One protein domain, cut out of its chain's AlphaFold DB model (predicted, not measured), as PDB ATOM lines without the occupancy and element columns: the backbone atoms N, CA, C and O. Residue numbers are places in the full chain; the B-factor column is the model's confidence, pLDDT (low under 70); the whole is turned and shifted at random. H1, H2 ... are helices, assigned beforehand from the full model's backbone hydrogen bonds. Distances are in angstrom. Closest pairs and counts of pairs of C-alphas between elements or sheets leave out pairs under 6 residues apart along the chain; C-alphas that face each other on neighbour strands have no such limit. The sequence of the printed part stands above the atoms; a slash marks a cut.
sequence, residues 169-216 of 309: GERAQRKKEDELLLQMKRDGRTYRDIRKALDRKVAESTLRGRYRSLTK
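Overview. This is residues 169 to 216 of the 309 residues of an uncharacterized protein of Epicoccum nigrum (UniProt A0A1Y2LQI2). One long helix, H1, is crossed by a second, H3, nearly at a right angle over residues 178 to 182 of H1, and a short third helix, H2, sits in the corner by the last part of H1 and the first part of H3. The first residues of H1, 169 to 176, stick out as a free arm from this small body. The printed part has 48 residues with three named helices, in the order H1, H2, H3, and no named strand; its class is all helix. The whole is compact, with a radius of gyration of the C-alphas of 9.9 A and spans of 29 by 24 by 18 A.

Along the chain. H1 covers residues 169 to 186 and is 26.0 A long, beginning at C-alpha 169 at (13.038, 54.270, -19.804). H2 covers residues 191 to 197, with C-alpha 191 at (32.973, 41.500, -26.663). H3 covers residues 204 to 215, 16.5 A long, and ends at C-alpha 215 at (21.597, 39.496, -35.845).

Arrangement. H1 and H3 touch, with residues 178 to 182 of H1 alone; the closest C-alphas, of Leu 182 and Tyr 211, are 6.9 A apart. Their lines are about perpendicular, at 86 degrees. H1 and H2 only just touch, with 3 pairs of C-alphas within 8 A, through residues 181 to 185 of H1 alone; the closest C-alphas are those of Met 184 and Ile 194, 6.8 A apart. They run opposite ways at a steep tilt of 54 degrees. H2 touches residues 204 to 208 of H3 alone, the closest C-alphas being those of Tyr 191 and Glu 204, 6.1 A apart, and their lines are about perpendicular at 81 degrees. In H1, H2 and H3 every O i to N i+4 pair is within hydrogen-bond range.

Size, cuts and confidence. The C-alphas of Gly 169 and Gly 188, the two farthest apart, are 28.9 A apart. Without residues 169 to 176, the body spans 24 by 19 by 14 A. The printed part has no cut; the link from H1 to H2 is tight and that from H2 to H3 is short. The mean pLDDT of the printed part is 91.9, and no printed residue is under 70.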
ATOM      1  N   GLY A 169      11.651  53.797 -19.856       85.19
ATOM      2  CA  GLY A 169      13.038  54.270 -19.804       85.19
ATOM      3  C   GLY A 169      14.077  53.143 -19.868       85.19
ATOM      4  O   GLY A 169      15.083  53.258 -20.567       85.19
ATOM      5  N   GLU A 170      13.823  52.001 -19.226       84.62
ATOM      6  CA  GLU A 170      14.727  50.847 -19.280       84.62
ATOM      7  C   GLU A 170      14.706  50.166 -20.654       84.62
ATOM      8  O   GLU A 170      15.735  49.669 -21.121       84.62
ATOM      9  N   ARG A 171      13.548  50.148 -21.332       86.19
ATOM     10  CA  ARG A 171      13.447  49.634 -22.710       86.19
ATOM     11  C   ARG A 171      14.206  50.524 -23.682       86.19
ATOM     12  O   ARG A 171      14.935  49.995 -24.519       86.19
ATOM     13  N   ALA A 172      14.056  51.843 -23.566       88.06
ATOM     14  CA  ALA A 172      14.790  52.807 -24.381       88.06
ATOM     15  C   ALA A 172      16.308  52.663 -24.181       88.06
ATOM     16  O   ALA A 172      17.053  52.544 -25.155       88.06
ATOM     17  N   GLN A 173      16.756  52.541 -22.930       88.75
ATOM     18  CA  GLN A 173      18.167  52.330 -22.616       88.75
ATOM     19  C   GLN A 173      18.700  51.008 -23.189       88.75
ATOM     20  O   GLN A 173      19.783  50.975 -23.774       88.75
ATOM     21  N   ARG A 174      17.932  49.914 -23.091       88.19
ATOM     22  CA  ARG A 174      18.322  48.626 -23.692       88.19
ATOM     23  C   ARG A 174      18.444  48.698 -25.212       88.19
ATOM     24  O   ARG A 174      19.382  48.109 -25.741       88.19
ATOM     25  N   LYS A 175      17.548  49.420 -25.895       90.88
ATOM     26  CA  LYS A 175      17.639  49.638 -27.349       90.88
ATOM     27  C   LYS A 175      18.922  50.383 -27.720       90.88
ATOM     28  O   LYS A 175      19.657  49.906 -28.576       90.88
ATOM     29  N   LYS A 176      19.252  51.463 -27.002       92.06
ATOM     30  CA  LYS A 176      20.510  52.208 -27.191       92.06
ATOM     31  C   LYS A 176      21.746  51.322 -26.986       92.06
ATOM     32  O   LYS A 176      22.698  51.377 -27.759       92.06
ATOM     33  N   GLU A 177      21.729  50.463 -25.967       92.00
ATOM     34  CA  GLU A 177      22.795  49.478 -25.740       92.00
ATOM     35  C   GLU A 177      22.895  48.436 -26.868       92.00
ATOM     36  O   GLU A 177      23.999  48.028 -27.223       92.00
ATOM     37  N   ASP A 178      21.762  47.977 -27.409       94.12
ATOM     38  CA  ASP A 178      21.718  47.023 -28.525       94.12
ATOM     39  C   ASP A 178      22.256  47.647 -29.824       94.12
ATOM     40  O   ASP A 178      22.999  46.991 -30.558       94.12
ATOM     41  N   GLU A 179      21.945  48.918 -30.084       95.19
ATOM     42  CA  GLU A 179      22.495  49.694 -31.204       95.19
ATOM     43  C   GLU A 179      24.015  49.848 -31.086       95.19
ATOM     44  O   GLU A 179      24.740  49.516 -32.030       95.19
ATOM     45  N   LEU A 180      24.507  50.245 -29.908       94.50
ATOM     46  CA  LEU A 180      25.942  50.345 -29.628       94.50
ATOM     47  C   LEU A 180      26.643  48.988 -29.788       94.50
ATOM     48  O   LEU A 180      27.710  48.900 -30.396       94.50
ATOM     49  N   LEU A 181      26.032  47.908 -29.288       95.25
ATOM     50  CA  LEU A 181      26.546  46.545 -29.428       95.25
ATOM     51  C   LEU A 181      26.685  46.142 -30.903       95.25
ATOM     52  O   LEU A 181      27.697  45.547 -31.276       95.25
ATOM     53  N   LEU A 182      25.693  46.453 -31.743       96.25
ATOM     54  CA  LEU A 182      25.749  46.181 -33.181       96.25
ATOM     55  C   LEU A 182      26.826  47.021 -33.873       96.25
ATOM     56  O   LEU A 182      27.597  46.468 -34.658       96.25
ATOM     57  N   GLN A 183      26.906  48.317 -33.569       96.06
ATOM     58  CA  GLN A 183      27.894  49.228 -34.146       96.06
ATOM     59  C   GLN A 183      29.321  48.794 -33.805       96.06
ATOM     60  O   GLN A 183      30.094  48.471 -34.700       96.06
ATOM     61  N   MET A 184      29.643  48.638 -32.519       94.88
ATOM     62  CA  MET A 184      30.986  48.233 -32.098       94.88
ATOM     63  C   MET A 184      31.384  46.859 -32.650       94.88
ATOM     64  O   MET A 184      32.571  46.585 -32.849       94.88
ATOM     65  N   LYS A 185      30.413  45.968 -32.892       96.38
ATOM     66  CA  LYS A 185      30.704  44.668 -33.494       96.38
ATOM     67  C   LYS A 185      30.967  44.761 -34.995       96.38
ATOM     68  O   LYS A 185      31.832  44.009 -35.455       96.38
ATOM     69  N   ARG A 186      30.294  45.675 -35.710       95.00
ATOM     70  CA  ARG A 186      30.622  46.054 -37.098       95.00
ATOM     71  C   ARG A 186      32.015  46.681 -37.185       95.00
ATOM     72  O   ARG A 186      32.770  46.291 -38.064       95.00
ATOM     73  N   ASP A 187      32.402  47.489 -36.200       95.69
ATOM     74  CA  ASP A 187      33.750  48.075 -36.074       95.69
ATOM     75  C   ASP A 187      34.840  47.050 -35.689       95.69
ATOM     76  O   ASP A 187      35.974  47.408 -35.379       95.69
ATOM     77  N   GLY A 188      34.510  45.756 -35.618       95.81
ATOM     78  CA  GLY A 188      35.470  44.692 -35.324       95.81
ATOM     79  C   GLY A 188      35.847  44.523 -33.847       95.81
ATOM     80  O   GLY A 188      36.535  43.559 -33.516       95.81
ATOM     81  N   ARG A 189      35.340  45.350 -32.921       95.44
ATOM     82  CA  ARG A 189      35.720  45.299 -31.492       95.44
ATOM     83  C   ARG A 189      35.347  43.978 -30.819       95.44
ATOM     84  O   ARG A 189      34.355  43.332 -31.180       95.44
ATOM     85  N   THR A 190      36.122  43.554 -29.820       95.94
ATOM     86  CA  THR A 190      35.838  42.309 -29.092       95.94
ATOM     87  C   THR A 190      34.701  42.500 -28.086       95.94
ATOM     88  O   THR A 190      34.442  43.606 -27.618       95.94
ATOM     89  N   TYR A 191      34.022  41.417 -27.690       94.44
ATOM     90  CA  TYR A 191      32.973  41.500 -26.663       94.44
ATOM     91  C   TYR A 191      33.502  41.985 -25.305       94.44
ATOM     92  O   TYR A 191      32.749  42.584 -24.539       94.44
ATOM     93  N   ARG A 192      34.791  41.760 -25.016       93.44
ATOM     94  CA  ARG A 192      35.456  42.265 -23.812       93.44
ATOM     95  C   ARG A 192      35.566  43.790 -23.837       93.44
ATOM     96  O   ARG A 192      35.335  44.417 -22.809       93.44
ATOM     97  N   ASP A 193      35.866  44.375 -24.993       93.31
ATOM     98  CA  ASP A 193      35.974  45.831 -25.152       93.31
ATOM     99  C   ASP A 193      34.599  46.492 -25.148       93.31
ATOM    100  O   ASP A 193      34.404  47.517 -24.503       93.31
ATOM    101  N   ILE A 194      33.616  45.851 -25.783       93.56
ATOM    102  CA  ILE A 194      32.217  46.297 -25.748       93.56
ATOM    103  C   ILE A 194      31.698  46.293 -24.307       93.56
ATOM    104  O   ILE A 194      31.077  47.253 -23.872       93.56
ATOM    105  N   ARG A 195      32.021  45.258 -23.521       93.25
ATOM    106  CA  ARG A 195      31.679  45.209 -22.094       93.25
ATOM    107  C   ARG A 195      32.272  46.372 -21.296       93.25
ATOM    108  O   ARG A 195      31.623  46.810 -20.361       93.25
ATOM    109  N   LYS A 196      33.483  46.834 -21.624       91.75
ATOM    110  CA  LYS A 196      34.108  47.989 -20.953       91.75
ATOM    111  C   LYS A 196      33.460  49.314 -21.352       91.75
ATOM    112  O   LYS A 196      33.432  50.220 -20.537       91.75
ATOM    113  N   ALA A 197      32.983  49.421 -22.591       88.38
ATOM    114  CA  ALA A 197      32.325  50.621 -23.103       88.38
ATOM    115  C   ALA A 197      30.861  50.752 -22.655       88.38
ATOM    116  O   ALA A 197      30.315  51.850 -22.661       88.38
ATOM    117  N   LEU A 198      30.208  49.645 -22.289       86.94
ATOM    118  CA  LEU A 198      28.915  49.689 -21.615       86.94
ATOM    119  C   LEU A 198      29.150  49.874 -20.112       86.94
ATOM    120  O   LEU A 198      29.641  48.962 -19.455       86.94
ATOM    121  N   ASP A 199      28.690  50.986 -19.540       77.38
ATOM    122  CA  ASP A 199      28.798  51.312 -18.102       77.38
ATOM    123  C   ASP A 199      27.951  50.409 -17.173       77.38
ATOM    124  O   ASP A 199      27.599  50.764 -16.048       77.38
ATOM    125  N   ARG A 200      27.578  49.208 -17.629       79.50
ATOM    126  CA  ARG A 200      26.762  48.239 -16.892       79.50
ATOM    127  C   ARG A 200      27.534  46.953 -16.647       79.50
ATOM    128  O   ARG A 200      28.255  46.452 -17.504       79.50
ATOM    129  N   LYS A 201      27.267  46.325 -15.498       85.81
ATOM    130  CA  LYS A 201      27.819  45.019 -15.091       85.81
ATOM    131  C   LYS A 201      27.213  43.841 -15.881       85.81
ATOM    132  O   LYS A 201      26.777  42.851 -15.302       85.81
ATOM    133  N   VAL A 202      27.159  43.931 -17.208       89.69
ATOM    134  CA  VAL A 202      26.673  42.858 -18.084       89.69
ATOM    135  C   VAL A 202      27.802  41.854 -18.320       89.69
ATOM    136  O   VAL A 202      28.941  42.227 -18.601       89.69
ATOM    137  N   ALA A 203      27.503  40.562 -18.202       92.31
ATOM    138  CA  ALA A 203      28.465  39.511 -18.512       92.31
ATOM    139  C   ALA A 203      28.698  39.399 -20.028       92.31
ATOM    140  O   ALA A 203      27.782  39.579 -20.832       92.31
ATOM    141  N   GLU A 204      29.906  39.007 -20.436       92.88
ATOM    142  CA  GLU A 204      30.238  38.817 -21.855       92.88
ATOM    143  C   GLU A 204      29.319  37.786 -22.538       92.88
ATOM    144  O   GLU A 204      28.880  37.980 -23.671       92.88
ATOM    145  N   SER A 205      28.959  36.716 -21.825       93.75
ATOM    146  CA  SER A 205      28.005  35.703 -22.290       93.75
ATOM    147  C   SER A 205      26.637  36.301 -22.632       93.75
ATOM    148  O   SER A 205      26.010  35.898 -23.614       93.75
ATOM    149  N   THR A 206      26.201  37.309 -21.872       94.69
ATOM    150  CA  THR A 206      24.948  38.030 -22.116       94.69
ATOM    151  C   THR A 206      25.054  38.888 -23.371       94.69
ATOM    152  O   THR A 206      24.147  38.851 -24.199       94.69
ATOM    153  N   LEU A 207      26.175  39.590 -23.580       94.69
ATOM    154  CA  LEU A 207      26.415  40.358 -24.812       94.69
ATOM    155  C   LEU A 207      26.422  39.456 -26.048       94.69
ATOM    156  O   LEU A 207      25.755  39.756 -27.037       94.69
ATOM    157  N   ARG A 208      27.103  38.307 -25.977       93.38
ATOM    158  CA  ARG A 208      27.100  37.300 -27.051       93.38
ATOM    159  C   ARG A 208      25.683  36.791 -27.338       93.38
ATOM    160  O   ARG A 208      25.312  36.621 -28.499       93.38
ATOM    161  N   GLY A 209      24.876  36.567 -26.299       93.12
ATOM    162  CA  GLY A 209      23.471  36.167 -26.423       93.12
ATOM    163  C   GLY A 209      22.581  37.240 -27.064       93.12
ATOM    164  O   GLY A 209      21.805  36.929 -27.974       93.12
ATOM    165  N   ARG A 210      22.727  38.502 -26.637       94.38
ATOM    166  CA  ARG A 210      22.025  39.667 -27.207       94.38
ATOM    167  C   ARG A 210      22.380  39.850 -28.674       94.38
ATOM    168  O   ARG A 210      21.487  39.821 -29.513       94.38
ATOM    169  N   TYR A 211      23.673  39.889 -29.001       95.31
ATOM    170  CA  TYR A 211      24.150  40.056 -30.374       95.31
ATOM    171  C   TYR A 211      23.571  38.998 -31.319       95.31
ATOM    172  O   TYR A 211      23.060  39.326 -32.387       95.31
ATOM    173  N   ARG A 212      23.562  37.721 -30.911       94.00
ATOM    174  CA  ARG A 212      22.924  36.646 -31.693       94.00
ATOM    175  C   ARG A 212      21.429  36.869 -31.891       94.00
ATOM    176  O   ARG A 212      20.909  36.526 -32.943       94.00
ATOM    177  N   SER A 213      20.739  37.383 -30.877       93.12
ATOM    178  CA  SER A 213      19.295  37.620 -30.934       93.12
ATOM    179  C   SER A 213      18.921  38.792 -31.838       93.12
ATOM    180  O   SER A 213      17.851  38.743 -32.437       93.12
ATOM    181  N   LEU A 214      19.806  39.788 -31.944       93.56
ATOM    182  CA  LEU A 214      19.670  40.939 -32.837       93.56
ATOM    183  C   LEU A 214      20.033  40.601 -34.287       93.56
ATOM    184  O   LEU A 214      19.381  41.074 -35.207       93.56
ATOM    185  N   THR A 215      21.070  39.785 -34.499       94.00
ATOM    186  CA  THR A 215      21.597  39.496 -35.845       94.00
ATOM    187  C   THR A 215      20.955  38.301 -36.528       94.00
ATOM    188  O   THR A 215      20.896  38.273 -37.753       94.00
ATOM    189  N   LYS A 216      20.489  37.300 -35.770       87.88
ATOM    190  CA  LYS A 216      19.863  36.099 -36.334       87.88
ATOM    191  C   LYS A 216      18.367  36.066 -36.031       87.88
ATOM    192  O   LYS A 216      17.981  36.145 -34.853       87.88
TER     193      LYS A 216